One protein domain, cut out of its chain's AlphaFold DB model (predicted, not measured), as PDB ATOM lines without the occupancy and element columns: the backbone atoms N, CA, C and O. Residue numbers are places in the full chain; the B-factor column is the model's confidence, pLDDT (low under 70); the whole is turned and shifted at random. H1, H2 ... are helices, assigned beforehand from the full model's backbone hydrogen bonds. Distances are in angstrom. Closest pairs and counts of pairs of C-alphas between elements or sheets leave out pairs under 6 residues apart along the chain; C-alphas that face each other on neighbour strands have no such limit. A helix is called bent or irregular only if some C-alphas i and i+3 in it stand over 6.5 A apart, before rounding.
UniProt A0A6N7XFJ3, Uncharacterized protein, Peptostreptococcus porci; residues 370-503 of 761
ATOM      1  N   TYR A 370     116.511 176.612 125.059       92.56
ATOM      2  CA  TYR A 370     116.643 177.915 125.706       92.56
ATOM      3  C   TYR A 370     115.684 178.962 125.148       92.56
ATOM      4  O   TYR A 370     115.155 179.730 125.940       92.56
ATOM      5  N   ASP A 371     115.386 178.980 123.849       89.69
ATOM      6  CA  ASP A 371     114.426 179.925 123.260       89.69
ATOM      7  C   ASP A 371     113.043 179.799 123.906       89.69
ATOM      8  O   ASP A 371     112.390 180.799 124.211       89.69
ATOM      9  N   GLU A 372     112.622 178.570 124.190       87.75
ATOM     10  CA  GLU A 372     111.359 178.316 124.864       87.75
ATOM     11  C   GLU A 372     111.377 178.741 126.335       87.75
ATOM     12  O   GLU A 372     110.467 179.438 126.791       87.75
ATOM     13  N   MET A 373     112.437 178.383 127.066       89.00
ATOM     14  CA  MET A 373     112.611 178.784 128.464       89.00
ATOM     15  C   MET A 373     112.704 180.311 128.598       89.00
ATOM     16  O   MET A 373     112.070 180.898 129.473       89.00
ATOM     17  N   VAL A 374     113.427 180.979 127.693       89.06
ATOM     18  CA  VAL A 374     113.489 182.444 127.598       89.06
ATOM     19  C   VAL A 374     112.112 183.018 127.287       89.06
ATOM     20  O   VAL A 374     111.774 184.061 127.832       89.06
ATOM     21  N   GLY A 375     111.283 182.340 126.492       87.06
ATOM     22  CA  GLY A 375     109.894 182.733 126.253       87.06
ATOM     23  C   GLY A 375     109.002 182.705 127.504       87.06
ATOM     24  O   GLY A 375     108.060 183.496 127.594       87.06
ATOM     25  N   TRP A 376     109.275 181.832 128.481       87.75
ATOM     26  CA  TRP A 376     108.614 181.869 129.797       87.75
ATOM     27  C   TRP A 376     109.191 182.958 130.687       87.75
ATOM     28  O   TRP A 376     108.436 183.725 131.290       87.75
ATOM     29  N   LEU A 377     110.522 183.058 130.729       84.88
ATOM     30  CA  LEU A 377     111.220 184.067 131.515       84.88
ATOM     31  C   LEU A 377     110.858 185.477 131.046       84.88
ATOM     32  O   LEU A 377     110.595 186.324 131.880       84.88
ATOM     33  N   SER A 378     110.733 185.740 129.745       83.25
ATOM     34  CA  SER A 378     110.416 187.074 129.220       83.25
ATOM     35  C   SER A 378     109.022 187.574 129.593       83.25
ATOM     36  O   SER A 378     108.782 188.772 129.542       83.25
ATOM     37  N   ARG A 379     108.091 186.676 129.944       82.94
ATOM     38  CA  ARG A 379     106.757 187.057 130.446       82.94
ATOM     39  C   ARG A 379     106.774 187.420 131.929       82.94
ATOM     40  O   ARG A 379     105.831 188.036 132.403       82.94
ATOM     41  N   ASN A 380     107.820 187.006 132.643       76.81
ATOM     42  CA  ASN A 380     107.912 187.087 134.096       76.81
ATOM     43  C   ASN A 380     109.156 187.854 134.578       76.81
ATOM     44  O   ASN A 380     109.288 188.067 135.772       76.81
ATOM     45  N   SER A 381     110.070 188.260 133.693       75.56
ATOM     46  CA  SER A 381     111.353 188.898 134.006       75.56
ATOM     47  C   SER A 381     111.401 190.324 133.474       75.56
ATOM     48  O   SER A 381     110.998 190.588 132.343       75.56
ATOM     49  N   ASN A 382     111.994 191.220 134.262       74.06
ATOM     50  CA  ASN A 382     112.203 192.623 133.897       74.06
ATOM     51  C   ASN A 382     113.589 192.880 133.266       74.06
ATOM     52  O   ASN A 382     113.904 194.015 132.911       74.06
ATOM     53  N   ASN A 383     114.436 191.852 133.109       81.12
ATOM     54  CA  ASN A 383     115.796 191.996 132.575       81.12
ATOM     55  C   ASN A 383     115.819 191.969 131.033       81.12
ATOM     56  O   ASN A 383     116.295 191.020 130.402       81.12
ATOM     57  N   LEU A 384     115.284 193.029 130.420       83.31
ATOM     58  CA  LEU A 384     115.208 193.176 128.960       83.31
ATOM     59  C   LEU A 384     116.591 193.184 128.290       83.31
ATOM     60  O   LEU A 384     116.733 192.674 127.179       83.31
ATOM     61  N   THR A 385     117.612 193.712 128.969       88.06
ATOM     62  CA  THR A 385     118.989 193.762 128.459       88.06
ATOM     63  C   THR A 385     119.555 192.358 128.250       88.06
ATOM     64  O   THR A 385     119.954 192.032 127.134       88.06
ATOM     65  N   ALA A 386     119.505 191.488 129.266       87.06
ATOM     66  CA  ALA A 386     120.011 190.117 129.146       87.06
ATOM     67  C   ALA A 386     119.239 189.298 128.093       87.06
ATOM     68  O   ALA A 386     119.837 188.527 127.339       87.06
ATOM     69  N   ILE A 387     117.918 189.504 127.984       88.88
ATOM     70  CA  ILE A 387     117.077 188.853 126.966       88.88
ATOM     71  C   ILE A 387     117.508 189.259 125.552       88.88
ATOM     72  O   ILE A 387     117.610 188.405 124.667       88.88
ATOM     73  N   ASN A 388     117.763 190.549 125.326       90.50
ATOM     74  CA  ASN A 388     118.201 191.042 124.025       90.50
ATOM     75  C   ASN A 388     119.607 190.537 123.677       90.50
ATOM     76  O   ASN A 388     119.810 190.061 122.563       90.50
ATOM     77  N   GLU A 389     120.542 190.541 124.630       92.00
ATOM     78  CA  GLU A 389     121.891 189.997 124.427       92.00
ATOM     79  C   GLU A 389     121.880 188.508 124.052       92.00
ATOM     80  O   GLU A 389     122.581 188.096 123.123       92.00
ATOM     81  N   TYR A 390     121.056 187.699 124.728       94.75
ATOM     82  CA  TYR A 390     120.856 186.296 124.365       94.75
ATOM     83  C   TYR A 390     120.294 186.159 122.949       94.75
ATOM     84  O   TYR A 390     120.836 185.392 122.156       94.75
ATOM     85  N   LYS A 391     119.239 186.913 122.601       93.25
ATOM     86  CA  LYS A 391     118.623 186.846 121.265       93.25
ATOM     87  C   LYS A 391     119.622 187.209 120.170       93.25
ATOM     88  O   LYS A 391     119.697 186.484 119.184       93.25
ATOM     89  N   THR A 392     120.418 188.262 120.367       95.00
ATOM     90  CA  THR A 392     121.469 188.671 119.426       95.00
ATOM     91  C   THR A 392     122.490 187.559 119.208       95.00
ATOM     92  O   THR A 392     122.779 187.220 118.058       95.00
ATOM     93  N   LEU A 393     123.001 186.955 120.287       94.31
ATOM     94  CA  LEU A 393     123.946 185.842 120.186       94.31
ATOM     95  C   LEU A 393     123.299 184.627 119.509       94.31
ATOM     96  O   LEU A 393     123.879 184.063 118.586       94.31
ATOM     97  N   ARG A 394     122.085 184.250 119.912       95.19
ATOM     98  CA  ARG A 394     121.322 183.127 119.349       95.19
ATOM     99  C   ARG A 394     121.093 183.295 117.845       95.19
ATOM    100  O   ARG A 394     121.363 182.371 117.083       95.19
ATOM    101  N   ASP A 395     120.680 184.477 117.394       92.69
ATOM    102  CA  ASP A 395     120.490 184.774 115.968       92.69
ATOM    103  C   ASP A 395     121.812 184.763 115.187       92.69
ATOM    104  O   ASP A 395     121.858 184.313 114.041       92.69
ATOM    105  N   GLN A 396     122.900 185.236 115.800       92.69
ATOM    106  CA  GLN A 396     124.230 185.135 115.206       92.69
ATOM    107  C   GLN A 396     124.657 183.672 115.050       92.69
ATOM    108  O   GLN A 396     125.054 183.274 113.958       92.69
ATOM    109  N   LEU A 397     124.526 182.856 116.100       92.56
ATOM    110  CA  LEU A 397     124.883 181.439 116.050       92.56
ATOM    111  C   LEU A 397     124.052 180.677 115.013       92.56
ATOM    112  O   LEU A 397     124.596 179.829 114.302       92.56
ATOM    113  N   TYR A 398     122.773 181.035 114.863       87.06
ATOM    114  CA  TYR A 398     121.924 180.472 113.820       87.06
ATOM    115  C   TYR A 398     122.473 180.751 112.415       87.06
ATOM    116  O   TYR A 398     122.659 179.840 111.606       87.06
ATOM    117  N   ARG A 399     122.785 182.017 112.115       89.75
ATOM    118  CA  ARG A 399     123.324 182.421 110.805       89.75
ATOM    119  C   ARG A 399     124.714 181.852 110.536       89.75
ATOM    120  O   ARG A 399     125.017 181.445 109.414       89.75
ATOM    121  N   ASP A 400     125.568 181.843 111.548       87.81
ATOM    122  CA  ASP A 400     126.977 181.522 111.368       87.81
ATOM    123  C   ASP A 400     127.213 180.014 111.303       87.81
ATOM    124  O   ASP A 400     128.066 179.593 110.514       87.81
ATOM    125  N   TYR A 401     126.424 179.224 112.044       87.69
ATOM    126  CA  TYR A 401     126.645 177.791 112.234       87.69
ATOM    127  C   TYR A 401     125.455 176.918 111.815       87.69
ATOM    128  O   TYR A 401     125.617 176.090 110.923       87.69
ATOM    129  N   THR A 402     124.277 177.068 112.426       83.38
ATOM    130  CA  THR A 402     123.217 176.040 112.329       83.38
ATOM    131  C   THR A 402     122.386 176.111 111.041       83.38
ATOM    132  O   THR A 402     121.928 175.100 110.528       83.38
ATOM    133  N   SER A 403     122.258 177.288 110.426       83.12
ATOM    134  CA  SER A 403     121.608 177.442 109.108       83.12
ATOM    135  C   SER A 403     122.431 176.886 107.938       83.12
ATOM    136  O   SER A 403     121.956 176.836 106.801       83.12
ATOM    137  N   LYS A 404     123.678 176.479 108.193       76.12
ATOM    138  CA  LYS A 404     124.632 176.009 107.191       76.12
ATOM    139  C   LYS A 404     124.850 174.508 107.329       76.12
ATOM    140  O   LYS A 404     124.871 173.949 108.420       76.12
ATOM    141  N   SER A 405     125.098 173.834 106.209       71.25
ATOM    142  CA  SER A 405     125.481 172.423 106.247       71.25
ATOM    143  C   SER A 405     126.879 172.253 106.857       71.25
ATOM    144  O   SER A 405     127.787 173.041 106.582       71.25
ATOM    145  N   ALA A 406     127.101 171.176 107.618       67.12
ATOM    146  CA  ALA A 406     128.402 170.878 108.234       67.12
ATOM    147  C   ALA A 406     129.568 170.833 107.219       67.12
ATOM    148  O   ALA A 406     130.716 171.133 107.550       67.12
ATOM    149  N   SER A 407     129.274 170.494 105.961       60.56
ATOM    150  CA  SER A 407     130.240 170.453 104.861       60.56
ATOM    151  C   SER A 407     130.675 171.833 104.352       60.56
ATOM    152  O   SER A 407     131.759 171.929 103.764       60.56
ATOM    153  N   SER A 408     129.866 172.873 104.585       71.00
ATOM    154  CA  SER A 408     130.120 174.267 104.188       71.00
ATOM    155  C   SER A 408     130.932 175.066 105.217       71.00
ATOM    156  O   SER A 408     131.528 176.085 104.874       71.00
ATOM    157  N   LEU A 409     131.040 174.573 106.455       67.75
ATOM    158  CA  LEU A 409     131.825 175.173 107.540       67.75
ATOM    159  C   LEU A 409     133.296 174.723 107.490       67.75
ATOM    160  O   LEU A 409     133.801 174.033 108.379       67.75
ATOM    161  N   VAL A 410     133.990 175.061 106.402       62.69
ATOM    162  CA  VAL A 410     135.414 174.730 106.231       62.69
ATOM    163  C   VAL A 410     136.264 175.567 107.197       62.69
ATOM    164  O   VAL A 410     136.118 176.781 107.251       62.69
ATOM    165  N   GLY A 411     137.151 174.919 107.961       60.50
ATOM    166  CA  GLY A 411     138.041 175.581 108.932       60.50
ATOM    167  C   GLY A 411     137.454 175.784 110.336       60.50
ATOM    168  O   GLY A 411     138.187 176.162 111.243       60.50
ATOM    169  N   VAL A 412     136.167 175.488 110.546       69.94
ATOM    170  CA  VAL A 412     135.527 175.519 111.873       69.94
ATOM    171  C   VAL A 412     135.737 174.179 112.583       69.94
ATOM    172  O   VAL A 412     135.436 173.125 112.018       69.94
ATOM    173  N   THR A 413     136.240 174.218 113.819       77.00
ATOM    174  CA  THR A 413     136.483 173.021 114.648       77.00
ATOM    175  C   THR A 413     135.271 172.670 115.514       77.00
ATOM    176  O   THR A 413     134.421 173.524 115.784       77.00
ATOM    177  N   VAL A 414     135.186 171.415 115.965       74.25
ATOM    178  CA  VAL A 414     134.149 170.967 116.912       74.25
ATOM    179  C   VAL A 414     134.258 171.738 118.230       74.25
ATOM    180  O   VAL A 414     133.249 172.182 118.772       74.25
ATOM    181  N   GLU A 415     135.480 171.988 118.697       78.00
ATOM    182  CA  GLU A 415     135.772 172.748 119.913       78.00
ATOM    183  C   GLU A 415     135.251 174.185 119.818       78.00
ATOM    184  O   GLU A 415     134.700 174.712 120.784       78.00
ATOM    185  N   THR A 416     135.348 174.812 118.639       83.38
ATOM    186  CA  THR A 416     134.755 176.136 118.402       83.38
ATOM    187  C   THR A 416     133.238 176.108 118.590       83.38
ATOM    188  O   THR A 416     132.695 176.984 119.261       83.38
ATOM    189  N   ILE A 417     132.547 175.102 118.043       84.31
ATOM    190  CA  ILE A 417     131.083 174.972 118.158       84.31
ATOM    191  C   ILE A 417     130.680 174.745 119.624       84.31
ATOM    192  O   ILE A 417     129.762 175.401 120.119       84.31
ATOM    193  N   ILE A 418     131.409 173.888 120.346       83.94
ATOM    194  CA  ILE A 418     131.188 173.630 121.778       83.94
ATOM    195  C   ILE A 418     131.407 174.902 122.608       83.94
ATOM    196  O   ILE A 418     130.590 175.226 123.470       83.94
ATOM    197  N   SER A 419     132.467 175.664 122.326       88.94
ATOM    198  CA  SER A 419     132.717 176.944 122.997       88.94
ATOM    199  C   SER A 419     131.569 177.926 122.770       88.94
ATOM    200  O   SER A 419     131.143 178.591 123.710       88.94
ATOM    201  N   LYS A 420     131.022 177.994 121.550       94.00
ATOM    202  CA  LYS A 420     129.881 178.866 121.241       94.00
ATOM    203  C   LYS A 420     128.584 178.427 121.909       94.00
ATOM    204  O   LYS A 420     127.829 179.280 122.371       94.00
ATOM    205  N   LYS A 421     128.361 177.119 122.052       93.81
ATOM    206  CA  LYS A 421     127.291 176.589 122.906       93.81
ATOM    207  C   LYS A 421     127.475 177.029 124.365       93.81
ATOM    208  O   LYS A 421     126.510 177.446 124.992       93.81
ATOM    209  N   SER A 422     128.702 176.991 124.891       93.00
ATOM    210  CA  SER A 422     128.995 177.448 126.258       93.00
ATOM    211  C   SER A 422     128.732 178.948 126.448       93.00
ATOM    212  O   SER A 422     128.128 179.331 127.450       93.00
ATOM    213  N   ASP A 423     129.112 179.789 125.479       93.69
ATOM    214  CA  ASP A 423     128.804 181.228 125.492       93.69
ATOM    215  C   ASP A 423     127.285 181.469 125.552       93.69
ATOM    216  O   ASP A 423     126.809 182.286 126.346       93.69
ATOM    217  N   LEU A 424     126.513 180.713 124.761       93.94
ATOM    218  CA  LEU A 424     125.049 180.765 124.763       93.94
ATOM    219  C   LEU A 424     124.459 180.358 126.123       93.94
ATOM    220  O   LEU A 424     123.574 181.045 126.631       93.94
ATOM    221  N   THR A 425     124.968 179.282 126.735       93.06
ATOM    222  CA  THR A 425     124.556 178.843 128.078       93.06
ATOM    223  C   THR A 425     124.794 179.925 129.128       93.06
ATOM    224  O   THR A 425     123.895 180.196 129.917       93.06
ATOM    225  N   LYS A 426     125.949 180.602 129.110       92.50
ATOM    226  CA  LYS A 426     126.235 181.696 130.055       92.50
ATOM    227  C   LYS A 426     125.246 182.853 129.905       92.50
ATOM    228  O   LYS A 426     124.723 183.344 130.898       92.50
ATOM    229  N   LYS A 427     124.930 183.250 128.664       92.06
ATOM    230  CA  LYS A 427     123.930 184.300 128.401       92.06
ATOM    231  C   LYS A 427     122.530 183.907 128.862       92.06
ATOM    232  O   LYS A 427     121.803 184.748 129.379       92.06
ATOM    233  N   PHE A 428     122.158 182.639 128.711       90.94
ATOM    234  CA  PHE A 428     120.909 182.126 129.265       90.94
ATOM    235  C   PHE A 428     120.887 182.199 130.803       90.94
ATOM    236  O   PHE A 428     119.889 182.624 131.385       90.94
ATOM    237  N   GLU A 429     121.988 181.838 131.467       87.69
ATOM    238  CA  GLU A 429     122.097 181.881 132.931       87.69
ATOM    239  C   GLU A 429     121.949 183.298 133.505       87.69
ATOM    240  O   GLU A 429     121.412 183.451 134.598       87.69
ATOM    241  N   ASP A 430     122.334 184.338 132.762       86.12
ATOM    242  CA  ASP A 430     122.088 185.730 133.162       86.12
ATOM    243  C   ASP A 430     120.597 186.111 133.149       86.12
ATOM    244  O   ASP A 430     120.156 186.903 133.984       86.12
ATOM    245  N   ILE A 431     119.804 185.527 132.243       85.25
ATOM    246  CA  ILE A 431     118.343 185.715 132.198       85.25
ATOM    247  C   ILE A 431     117.674 184.924 133.322       85.25
ATOM    248  O   ILE A 431     116.707 185.391 133.924       85.25
ATOM    249  N   ALA A 432     118.206 183.743 133.635       82.44
ATOM    250  CA  ALA A 432     117.738 182.865 134.702       82.44
ATOM    251  C   ALA A 432     118.093 183.373 136.122       82.44
ATOM    252  O   ALA A 432     118.210 182.591 137.057       82.44
ATOM    253  N   LYS A 433     118.266 184.684 136.314       79.88
ATOM    254  CA  LYS A 433     118.441 185.333 137.624       79.88
ATOM    255  C   LYS A 433     117.144 186.042 138.030       79.88
ATOM    256  O   LYS A 433     117.116 187.262 138.168       79.88
ATOM    257  N   ILE A 434     116.057 185.280 138.155       76.88
ATOM    258  CA  ILE A 434     114.745 185.759 138.632       76.88
ATOM    259  C   ILE A 434     114.479 185.268 140.062       76.88
ATOM    260  O   ILE A 434     115.174 184.371 140.543       76.88
ATOM    261  N   ASN A 435     113.507 185.864 140.760       78.81
ATOM    262  CA  ASN A 435     113.189 185.457 142.131       78.81
ATOM    263  C   ASN A 435     112.438 184.110 142.170       78.81
ATOM    264  O   ASN A 435     111.898 183.640 141.166       78.81
ATOM    265  N   ASP A 436     112.425 183.467 143.338       78.44
ATOM    266  CA  ASP A 436     111.877 182.115 143.482       78.44
ATOM    267  C   ASP A 436     110.356 182.046 143.238       78.44
ATOM    268  O   ASP A 436     109.857 181.086 142.647       78.44
ATOM    269  N   ASP A 437     109.621 183.107 143.585       78.50
ATOM    270  CA  ASP A 437     108.178 183.213 143.342       78.50
ATOM    271  C   ASP A 437     107.839 183.205 141.844       78.50
ATOM    272  O   ASP A 437     106.867 182.570 141.414       78.50
ATOM    273  N   GLN A 438     108.674 183.842 141.018       81.88
ATOM    274  CA  GLN A 438     108.541 183.827 139.561       81.88
ATOM    275  C   GLN A 438     108.800 182.424 138.987       81.88
ATOM    276  O   GLN A 438     108.075 181.989 138.089       81.88
ATOM    277  N   TYR A 439     109.758 181.667 139.536       84.56
ATOM    278  CA  TYR A 439     109.967 180.263 139.157       84.56
ATOM    279  C   TYR A 439     108.788 179.369 139.530       84.56
ATOM    280  O   TYR A 439     108.346 178.560 138.713       84.56
ATOM    281  N   ASN A 440     108.259 179.526 140.744       84.12
ATOM    282  CA  ASN A 440     107.114 178.751 141.216       84.12
ATOM    283  C   ASN A 440     105.861 179.047 140.384       84.12
ATOM    284  O   ASN A 440     105.100 178.131 140.086       84.12
ATOM    285  N   THR A 441     105.677 180.295 139.944       85.00
ATOM    286  CA  THR A 441     104.581 180.683 139.040       85.00
ATOM    287  C   THR A 441     104.679 179.966 137.690       85.00
ATOM    288  O   THR A 441     103.698 179.383 137.231       85.00
ATOM    289  N   ILE A 442     105.869 179.952 137.076       85.56
ATOM    290  CA  ILE A 442     106.113 179.255 135.803       85.56
ATOM    291  C   ILE A 442     105.891 177.742 135.952       85.56
ATOM    292  O   ILE A 442     105.215 177.134 135.123       85.56
ATOM    293  N   LEU A 443     106.431 177.139 137.015       87.56
ATOM    294  CA  LEU A 443     106.338 175.700 137.249       87.56
ATOM    295  C   LEU A 443     104.900 175.255 137.553       87.56
ATOM    296  O   LEU A 443     104.461 174.255 136.990       87.56
ATOM    297  N   ARG A 444     104.148 175.997 138.384       85.50
ATOM    298  CA  ARG A 444     102.740 175.691 138.716       85.50
ATOM    299  C   ARG A 444     101.863 175.641 137.476       85.50
ATOM    300  O   ARG A 444     101.188 174.646 137.255       85.50
ATOM    301  N   ALA A 445     101.969 176.655 136.618       85.12
ATOM    302  CA  ALA A 445     101.157 176.746 135.409       85.12
ATOM    303  C   ALA A 445     101.317 175.541 134.465       85.12
ATOM    304  O   ALA A 445     100.402 175.236 133.701       85.12
ATOM    305  N   GLU A 446     102.476 174.876 134.474       85.81
ATOM    306  CA  GLU A 446     102.714 173.697 133.639       85.81
ATOM    307  C   GLU A 446     102.427 172.381 134.367       85.81
ATOM    308  O   GLU A 446     101.972 171.425 133.743       85.81
ATOM    309  N   VAL A 447     102.630 172.345 135.687       85.38
ATOM    310  CA  VAL A 447     102.206 171.239 136.553       85.38
ATOM    311  C   VAL A 447     100.690 171.052 136.491       85.38
ATOM    312  O   VAL A 447     100.246 169.923 136.305       85.38
ATOM    313  N   ASP A 448      99.910 172.133 136.540       81.69
ATOM    314  CA  ASP A 448      98.443 172.073 136.473       81.69
ATOM    315  C   ASP A 448      97.973 171.436 135.154       81.69
ATOM    316  O   ASP A 448      97.247 170.443 135.156       81.69
ATOM    317  N   LYS A 449      98.509 171.896 134.014       82.44
ATOM    318  CA  LYS A 449      98.216 171.305 132.692       82.44
ATOM    319  C   LYS A 449      98.674 169.853 132.561       82.44
ATOM    320  O   LYS A 449      98.169 169.112 131.722       82.44
ATOM    321  N   ALA A 450      99.707 169.461 133.298       81.25
ATOM    322  CA  ALA A 450     100.239 168.109 133.268       81.25
ATOM    323  C   ALA A 450      99.444 167.152 134.166       81.25
ATOM    324  O   ALA A 450      99.318 165.979 133.814       81.25
ATOM    325  N   TYR A 451      98.852 167.640 135.260       77.00
ATOM    326  CA  TYR A 451      97.892 166.881 136.061       77.00
ATOM    327  C   TYR A 451      96.646 166.508 135.253       77.00
ATOM    328  O   TYR A 451      96.172 165.377 135.368       77.00
ATOM    329  N   ASP A 452      96.190 167.377 134.349       73.69
ATOM    330  CA  ASP A 452      95.091 167.070 133.421       73.69
ATOM    331  C   ASP A 452      95.408 165.882 132.491       73.69
ATOM    332  O   ASP A 452      94.507 165.195 132.020       73.69
ATOM    333  N   LYS A 453      96.695 165.583 132.245       72.38
ATOM    334  CA  LYS A 453      97.116 164.448 131.399       72.38
ATOM    335  C   LYS A 453      97.080 163.099 132.128       72.38
ATOM    336  O   LYS A 453      97.122 162.056 131.475       72.38
ATOM    337  N   ILE A 454      97.061 163.100 133.462       70.56
ATOM    338  CA  ILE A 454      97.118 161.886 134.303       70.56
ATOM    339  C   ILE A 454      95.935 161.761 135.273       70.56
ATOM    340  O   ILE A 454      95.902 160.838 136.090       70.56
ATOM    341  N   SER A 455      94.986 162.692 135.200       60.88
ATOM    342  CA  SER A 455      93.738 162.663 135.952       60.88
ATOM    343  C   SER A 455      92.575 162.339 135.019       60.88
ATOM    344  O   SER A 455      92.535 162.764 133.867       60.88
ATOM    345  N   GLU A 456      91.617 161.570 135.521       57.91
ATOM    346  CA  GLU A 456      90.376 161.269 134.817       57.91
ATOM    347  C   GLU A 456      89.214 161.851 135.623       57.91
ATOM    348  O   GLU A 456      89.104 161.621 136.828       57.91
ATOM    349  N   ARG A 457      88.363 162.665 134.979       52.25
ATOM    350  CA  ARG A 457      87.254 163.393 135.637       52.25
ATOM    351  C   ARG A 457      87.695 164.235 136.850       52.25
ATOM    352  O   ARG A 457      86.916 164.444 137.774       52.25
ATOM    353  N   GLY A 458      88.942 164.712 136.842       52.72
ATOM    354  CA  GLY A 458      89.526 165.511 137.925       52.72
ATOM    355  C   GLY A 458      90.054 164.700 139.114       52.72
ATOM    356  O   GLY A 458      90.444 165.294 140.115       52.72
ATOM    357  N   ILE A 459      90.094 163.364 139.025       56.44
ATOM    358  CA  ILE A 459      90.646 162.482 140.063       56.44
ATOM    359  C   ILE A 459      91.936 161.836 139.545       56.44
ATOM    360  O   ILE A 459      91.997 161.351 138.415       56.44
ATOM    361  N   LEU A 460      92.984 161.837 140.373       63.25
ATOM    362  CA  LEU A 460      94.275 161.249 140.024       63.25
ATOM    363  C   LEU A 460      94.167 159.717 139.937       63.25
ATOM    364  O   LEU A 460      93.673 159.079 140.868       63.25
ATOM    365  N   LEU A 461      94.643 159.129 138.838       63.25
ATOM    366  CA  LEU A 461      94.624 157.676 138.651       63.25
ATOM    367  C   LEU A 461      95.478 156.970 139.727       63.25
ATOM    368  O   LEU A 461      96.568 157.449 140.040       63.25
ATOM    369  N   PRO A 462      95.058 155.815 140.276       65.94
ATOM    370  CA  PRO A 462      95.941 154.968 141.077       65.94
ATOM    371  C   PRO A 462      97.184 154.540 140.276       65.94
ATOM    372  O   PRO A 462      97.068 154.196 139.102       65.94
ATOM    373  N   GLU A 463      98.369 154.478 140.900       65.81
ATOM    374  CA  GLU A 463      99.627 154.089 140.221       65.81
ATOM    375  C   GLU A 463      99.539 152.728 139.506       65.81
ATOM    376  O   GLU A 463     100.175 152.519 138.470       65.81
ATOM    377  N   SER A 464      98.731 151.799 140.022       65.06
ATOM    378  CA  SER A 464      98.476 150.496 139.397       65.06
ATOM    379  C   SER A 464      97.761 150.596 138.043       65.06
ATOM    380  O   SER A 464      97.878 149.680 137.236       65.06
ATOM    381  N   GLN A 465      97.065 151.706 137.780       59.78
ATOM    382  CA  GLN A 465      96.302 151.983 136.559       59.78
ATOM    383  C   GLN A 465      97.031 152.939 135.597       59.78
ATOM    384  O   GLN A 465      96.569 153.161 134.482       59.78
ATOM    385  N   MET A 466      98.184 153.489 135.995       68.81
ATOM    386  CA  MET A 466      98.984 154.384 135.155       68.81
ATOM    387  C   MET A 466      99.863 153.614 134.156       68.81
ATOM    388  O   MET A 466     100.552 152.651 134.510       68.81
ATOM    389  N   THR A 467      99.933 154.106 132.919       73.31
ATOM    390  CA  THR A 467     100.931 153.679 131.921       73.31
ATOM    391  C   THR A 467     102.352 154.090 132.327       73.31
ATOM    392  O   THR A 467     102.550 154.964 133.172       73.31
ATOM    393  N   SER A 468     103.377 153.500 131.705       71.19
ATOM    394  CA  SER A 468     104.780 153.837 131.998       71.19
ATOM    395  C   SER A 468     105.107 155.318 131.758       71.19
ATOM    396  O   SER A 468     105.830 155.914 132.550       71.19
ATOM    397  N   SER A 469     104.532 155.934 130.719       72.44
ATOM    398  CA  SER A 469     104.698 157.366 130.431       72.44
ATOM    399  C   SER A 469     103.962 158.253 131.444       72.44
ATOM    400  O   SER A 469     104.488 159.285 131.859       72.44
ATOM    401  N   GLN A 470     102.785 157.823 131.918       78.31
ATOM    402  CA  GLN A 470     102.060 158.488 133.008       78.31
ATOM    403  C   GLN A 470     102.815 158.401 134.335       78.31
ATOM    404  O   GLN A 470     102.887 159.399 135.041       78.31
ATOM    405  N   LYS A 471     103.433 157.256 134.650       80.38
ATOM    406  CA  LYS A 471     104.281 157.083 135.845       80.38
ATOM    407  C   LYS A 471     105.523 157.968 135.797       80.38
ATOM    408  O   LYS A 471     105.876 158.587 136.798       80.38
ATOM    409  N   GLU A 472     106.167 158.065 134.635       81.94
ATOM    410  CA  GLU A 472     107.322 158.942 134.448       81.94
ATOM    411  C   GLU A 472     106.940 160.421 134.626       81.94
ATOM    412  O   GLU A 472     107.620 161.148 135.355       81.94
ATOM    413  N   LEU A 473     105.826 160.863 134.023       83.81
ATOM    414  CA  LEU A 473     105.313 162.215 134.249       83.81
ATOM    415  C   LEU A 473     104.930 162.425 135.718       83.81
ATOM    416  O   LEU A 473     105.303 163.438 136.301       83.81
ATOM    417  N   TYR A 474     104.248 161.467 136.342       83.12
ATOM    418  CA  TYR A 474     103.842 161.552 137.743       83.12
ATOM    419  C   TYR A 474     105.042 161.706 138.690       83.12
ATOM    420  O   TYR A 474     105.012 162.543 139.593       83.12
ATOM    421  N   SER A 475     106.145 160.994 138.436       84.88
ATOM    422  CA  SER A 475     107.396 161.166 139.185       84.88
ATOM    423  C   SER A 475     107.962 162.586 139.053       84.88
ATOM    424  O   SER A 475     108.396 163.167 140.049       84.88
ATOM    425  N   LYS A 476     107.930 163.173 137.848       89.00
ATOM    426  CA  LYS A 476     108.368 164.562 137.610       89.00
ATOM    427  C   LYS A 476     107.454 165.573 138.303       89.00
ATOM    428  O   LYS A 476     107.945 166.545 138.867       89.00
ATOM    429  N   LEU A 477     106.140 165.334 138.323       86.81
ATOM    430  CA  LEU A 477     105.186 166.178 139.051       86.81
ATOM    431  C   LEU A 477     105.423 166.122 140.563       86.81
ATOM    432  O   LEU A 477     105.412 167.156 141.223       86.81
ATOM    433  N   LYS A 478     105.737 164.943 141.114       85.06
ATOM    434  CA  LYS A 478     106.117 164.795 142.527       85.06
ATOM    435  C   LYS A 478     107.397 165.568 142.860       85.06
ATOM    436  O   LYS A 478     107.459 166.234 143.894       85.06
ATOM    437  N   GLU A 479     108.400 165.512 141.983       89.19
ATOM    438  CA  GLU A 479     109.611 166.332 142.107       89.19
ATOM    439  C   GLU A 479     109.272 167.829 142.051       89.19
ATOM    440  O   GLU A 479     109.758 168.591 142.886       89.19
ATOM    441  N   ALA A 480     108.392 168.248 141.136       87.50
ATOM    442  CA  ALA A 480     107.990 169.642 140.981       87.50
ATOM    443  C   ALA A 480     107.296 170.184 142.230       87.50
ATOM    444  O   ALA A 480     107.678 171.246 142.721       87.50
ATOM    445  N   THR A 481     106.350 169.433 142.799       84.19
ATOM    446  CA  THR A 481     105.666 169.797 144.046       84.19
ATOM    447  C   THR A 481     106.650 169.946 145.204       84.19
ATOM    448  O   THR A 481     106.547 170.896 145.979       84.19
ATOM    449  N   ARG A 482     107.656 169.063 145.297       85.56
ATOM    450  CA  ARG A 482     108.728 169.192 146.296       85.56
ATOM    451  C   ARG A 482     109.527 170.476 146.083       85.56
ATOM    452  O   ARG A 482     109.723 171.242 147.024       85.56
ATOM    453  N   LEU A 483     109.964 170.728 144.848       85.88
ATOM    454  CA  LEU A 483     110.777 171.898 144.513       85.88
ATOM    455  C   LEU A 483     110.031 173.218 144.719       85.88
ATOM    456  O   LEU A 483     110.668 174.194 145.096       85.88
ATOM    457  N   MET A 484     108.705 173.272 144.553       81.94
ATOM    458  CA  MET A 484     107.921 174.494 144.801       81.94
ATOM    459  C   MET A 484     108.024 175.030 146.237       81.94
ATOM    460  O   MET A 484     107.704 176.192 146.467       81.94
ATOM    461  N   THR A 485     108.456 174.204 147.193       80.38
ATOM    462  CA  THR A 485     108.662 174.600 148.597       80.38
ATOM    463  C   THR A 485     110.118 174.951 148.931       80.38
ATOM    464  O   THR A 485     110.405 175.395 150.038       80.38
ATOM    465  N   ASP A 486     111.039 174.772 147.980       79.50
ATOM    466  CA  ASP A 486     112.479 174.962 148.160       79.50
ATOM    467  C   ASP A 486     112.949 176.271 147.509       79.50
ATOM    468  O   ASP A 486     112.821 176.449 146.298       79.50
ATOM    469  N   VAL A 487     113.529 177.172 148.308       68.81
ATOM    470  CA  VAL A 487     113.887 178.547 147.911       68.81
ATOM    471  C   VAL A 487     115.199 178.617 147.098       68.81
ATOM    472  O   VAL A 487     115.580 179.687 146.630       68.81
ATOM    473  N   SER A 488     115.916 177.500 146.898       69.88
ATOM    474  CA  SER A 488     117.290 177.507 146.345       69.88
ATOM    475  C   SER A 488     117.477 176.766 145.013       69.88
ATOM    476  O   SER A 488     118.607 176.484 144.619       69.88
ATOM    477  N   ASN A 489     116.397 176.456 144.286       77.44
ATOM    478  CA  ASN A 489     116.448 175.546 143.128       77.44
ATOM    479  C   ASN A 489     115.868 176.105 141.812       77.44
ATOM    480  O   ASN A 489     115.434 175.344 140.946       77.44
ATOM    481  N   GLY A 490     115.903 177.427 141.609       78.06
ATOM    482  CA  GLY A 490     115.319 178.108 140.439       78.06
ATOM    483  C   GLY A 490     115.690 177.515 139.066       78.06
ATOM    484  O   GLY A 490     114.815 177.248 138.241       78.06
ATOM    485  N   LYS A 491     116.975 177.204 138.830       79.25
ATOM    486  CA  LYS A 491     117.431 176.578 137.572       79.25
ATOM    487  C   LYS A 491     116.777 175.211 137.332       79.25
ATOM    488  O   LYS A 491     116.263 174.968 136.241       79.25
ATOM    489  N   ARG A 492     116.739 174.347 138.354       86.31
ATOM    490  CA  ARG A 492     116.112 173.019 138.256       86.31
ATOM    491  C   ARG A 492     114.599 173.128 138.089       86.31
ATOM    492  O   ARG A 492     114.046 172.369 137.305       86.31
ATOM    493  N   LYS A 493     113.936 174.090 138.748       87.50
ATOM    494  CA  LYS A 493     112.496 174.355 138.560       87.50
ATOM    495  C   LYS A 493     112.173 174.624 137.094       87.50
ATOM    496  O   LYS A 493     111.264 174.007 136.554       87.50
ATOM    497  N   LEU A 494     112.959 175.477 136.439       86.81
ATOM    498  CA  LEU A 494     112.756 175.834 135.034       86.81
ATOM    499  C   LEU A 494     113.060 174.677 134.069       86.81
ATOM    500  O   LEU A 494     112.348 174.484 133.085       86.81
ATOM    501  N   GLU A 495     114.104 173.893 134.343       86.19
ATOM    502  CA  GLU A 495     114.405 172.678 133.575       86.19
ATOM    503  C   GLU A 495     113.305 171.627 133.729       86.19
ATOM    504  O   GLU A 495     112.876 171.040 132.737       86.19
ATOM    505  N   LEU A 496     112.787 171.452 134.943       87.38
ATOM    506  CA  LEU A 496     111.694 170.534 135.220       87.38
ATOM    507  C   LEU A 496     110.385 171.002 134.571       87.38
ATOM    508  O   LEU A 496     109.658 170.174 134.032       87.38
ATOM    509  N   THR A 497     110.110 172.314 134.516       88.56
ATOM    510  CA  THR A 497     109.006 172.868 133.705       88.56
ATOM    511  C   THR A 497     109.137 172.439 132.243       88.56
ATOM    512  O   THR A 497     108.168 171.977 131.640       88.56
ATOM    513  N   TYR A 498     110.343 172.545 131.674       88.38
ATOM    514  CA  TYR A 498     110.607 172.120 130.302       88.38
ATOM    515  C   TYR A 498     110.383 170.619 130.101       88.38
ATOM    516  O   TYR A 498     109.704 170.225 129.150       88.38
ATOM    517  N   GLU A 499     110.894 169.791 131.011       88.12
ATOM    518  CA  GLU A 499     110.713 168.336 130.989       88.12
ATOM    519  C   GLU A 499     109.235 167.929 131.117       88.12
ATOM    520  O   GLU A 499     108.782 167.039 130.397       88.12
ATOM    521  N   ILE A 500     108.463 168.588 131.989       85.94
ATOM    522  CA  ILE A 500     107.028 168.335 132.194       85.94
ATOM    523  C   ILE A 500     106.229 168.680 130.937       85.94
ATOM    524  O   ILE A 500     105.435 167.861 130.466       85.94
ATOM    525  N   LYS A 501     106.471 169.853 130.342       85.00
ATOM    526  CA  LYS A 501     105.761 170.279 129.130       85.00
ATOM    527  C   LYS A 501     105.948 169.302 127.969       85.00
ATOM    528  O   LYS A 501     104.983 168.970 127.281       85.00
ATOM    529  N   HIS A 502     107.182 168.834 127.780       82.69
ATOM    530  CA  HIS A 502     107.564 167.923 126.696       82.69
ATOM    531  C   HIS A 502     107.356 166.447 127.032       82.69
ATOM    532  O   HIS A 502     107.620 165.590 126.191       82.69
ATOM    533  N   SER A 503     106.876 166.131 128.236       78.62
ATOM    534  CA  SER A 503     106.482 164.768 128.565       78.62
ATOM    535  C   SER A 503     105.223 164.408 127.776       78.62
ATOM    536  O   SER A 503     104.166 165.040 127.905       78.62
TER     537      SER A 503
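AT A GLANCE: This is residues 370 to 503 of the 761 residues of an uncharacterized protein of Peptostreptococcus porci (UniProt A0A6N7XFJ3). Two lobes of three helices each splay apart as a V: H2, the longest helix by residues, runs beside H3 in one arm, with the shorter H1 along one end of that pair, and H4, H5 and H6 make the other arm. The tight link from H3 to H4 joins the arms where they converge, H1 and H6 lie on the inner side of the V, and residues 403 to 408 stick out at the far end of the first arm. The printed part has 134 residues with six named helices, H1 to H6 in chain order, and no named strand; the class is all helix. It is loose, with a radius of gyration of the C-alphas of 18.5 A, and elongated, spanning 57 by 35 by 22 A.

IN THESE COORDINATES: Find C-alpha 384 at (115.208, 193.176, 128.960); from there H2, residues 384 to 402, runs 25.2 A to C-alpha 402 at (123.217, 176.040, 112.329). H2 is only just irregular: C-alphas 399 and 402 are 6.6 A apart. Before it look for H1, residues 370 to 380, 15.2 A; after it come H3, residues 414 to 431, 26.5 A, and H4, residues 436 to 451, 22.0 A. H5, residues 468 to 483, covers 22.8 A, and H6, residues 490 to 501, runs 16.7 A to C-alpha 501 at (105.761, 170.279, 129.130).

HOW THE PARTS SIT: Begin at H2: it touches H3 as a hairpin, a shallow tilt of 18 degrees, opposite ways, with C-alphas of Tyr 390 and Lys 427 closest at 5.5 A. With residues 384 to 387 alone H2 only just touches H1, with 3 pairs of C-alphas within 8 A; Ser 378 and Ile 387 are closest, 7.3 A. H1, H2 and H3 are an up and down bundle, each helix running against the one before, and so are H4, H5 and H6. In the second, H4 touches H6 the same way at 18 degrees, a shallow tilt, closest at C-alphas of Leu 443 and Thr 497, 5.3 A. Between the bundles, H1 and H6 are close but not clearly touching, with C-alphas of Met 373 and Tyr 498 7.2 A apart, while H2 is apart from H4, H5 and H6. Every O i to N i+4 pair is within hydrogen-bond range in H2, H5 and H6; the counts are 5 of 7 in H1, 13 of 14 in H3 and 10 of 12 in H4.

THE WHOLE: Look at Gly 411 and Arg 457 for the two C-alphas farthest apart, 58.7 A. The printed part has no cut. The links H2 to H3 and H4 to H5 are long; in the latter, residues 455 to 456 pair antiparallel with 459 to 460. Mean pLDDT of the printed part is 81.3; it is under 70 at residues 406 to 407, 409 to 412, 455 to 466 and 487 to 488.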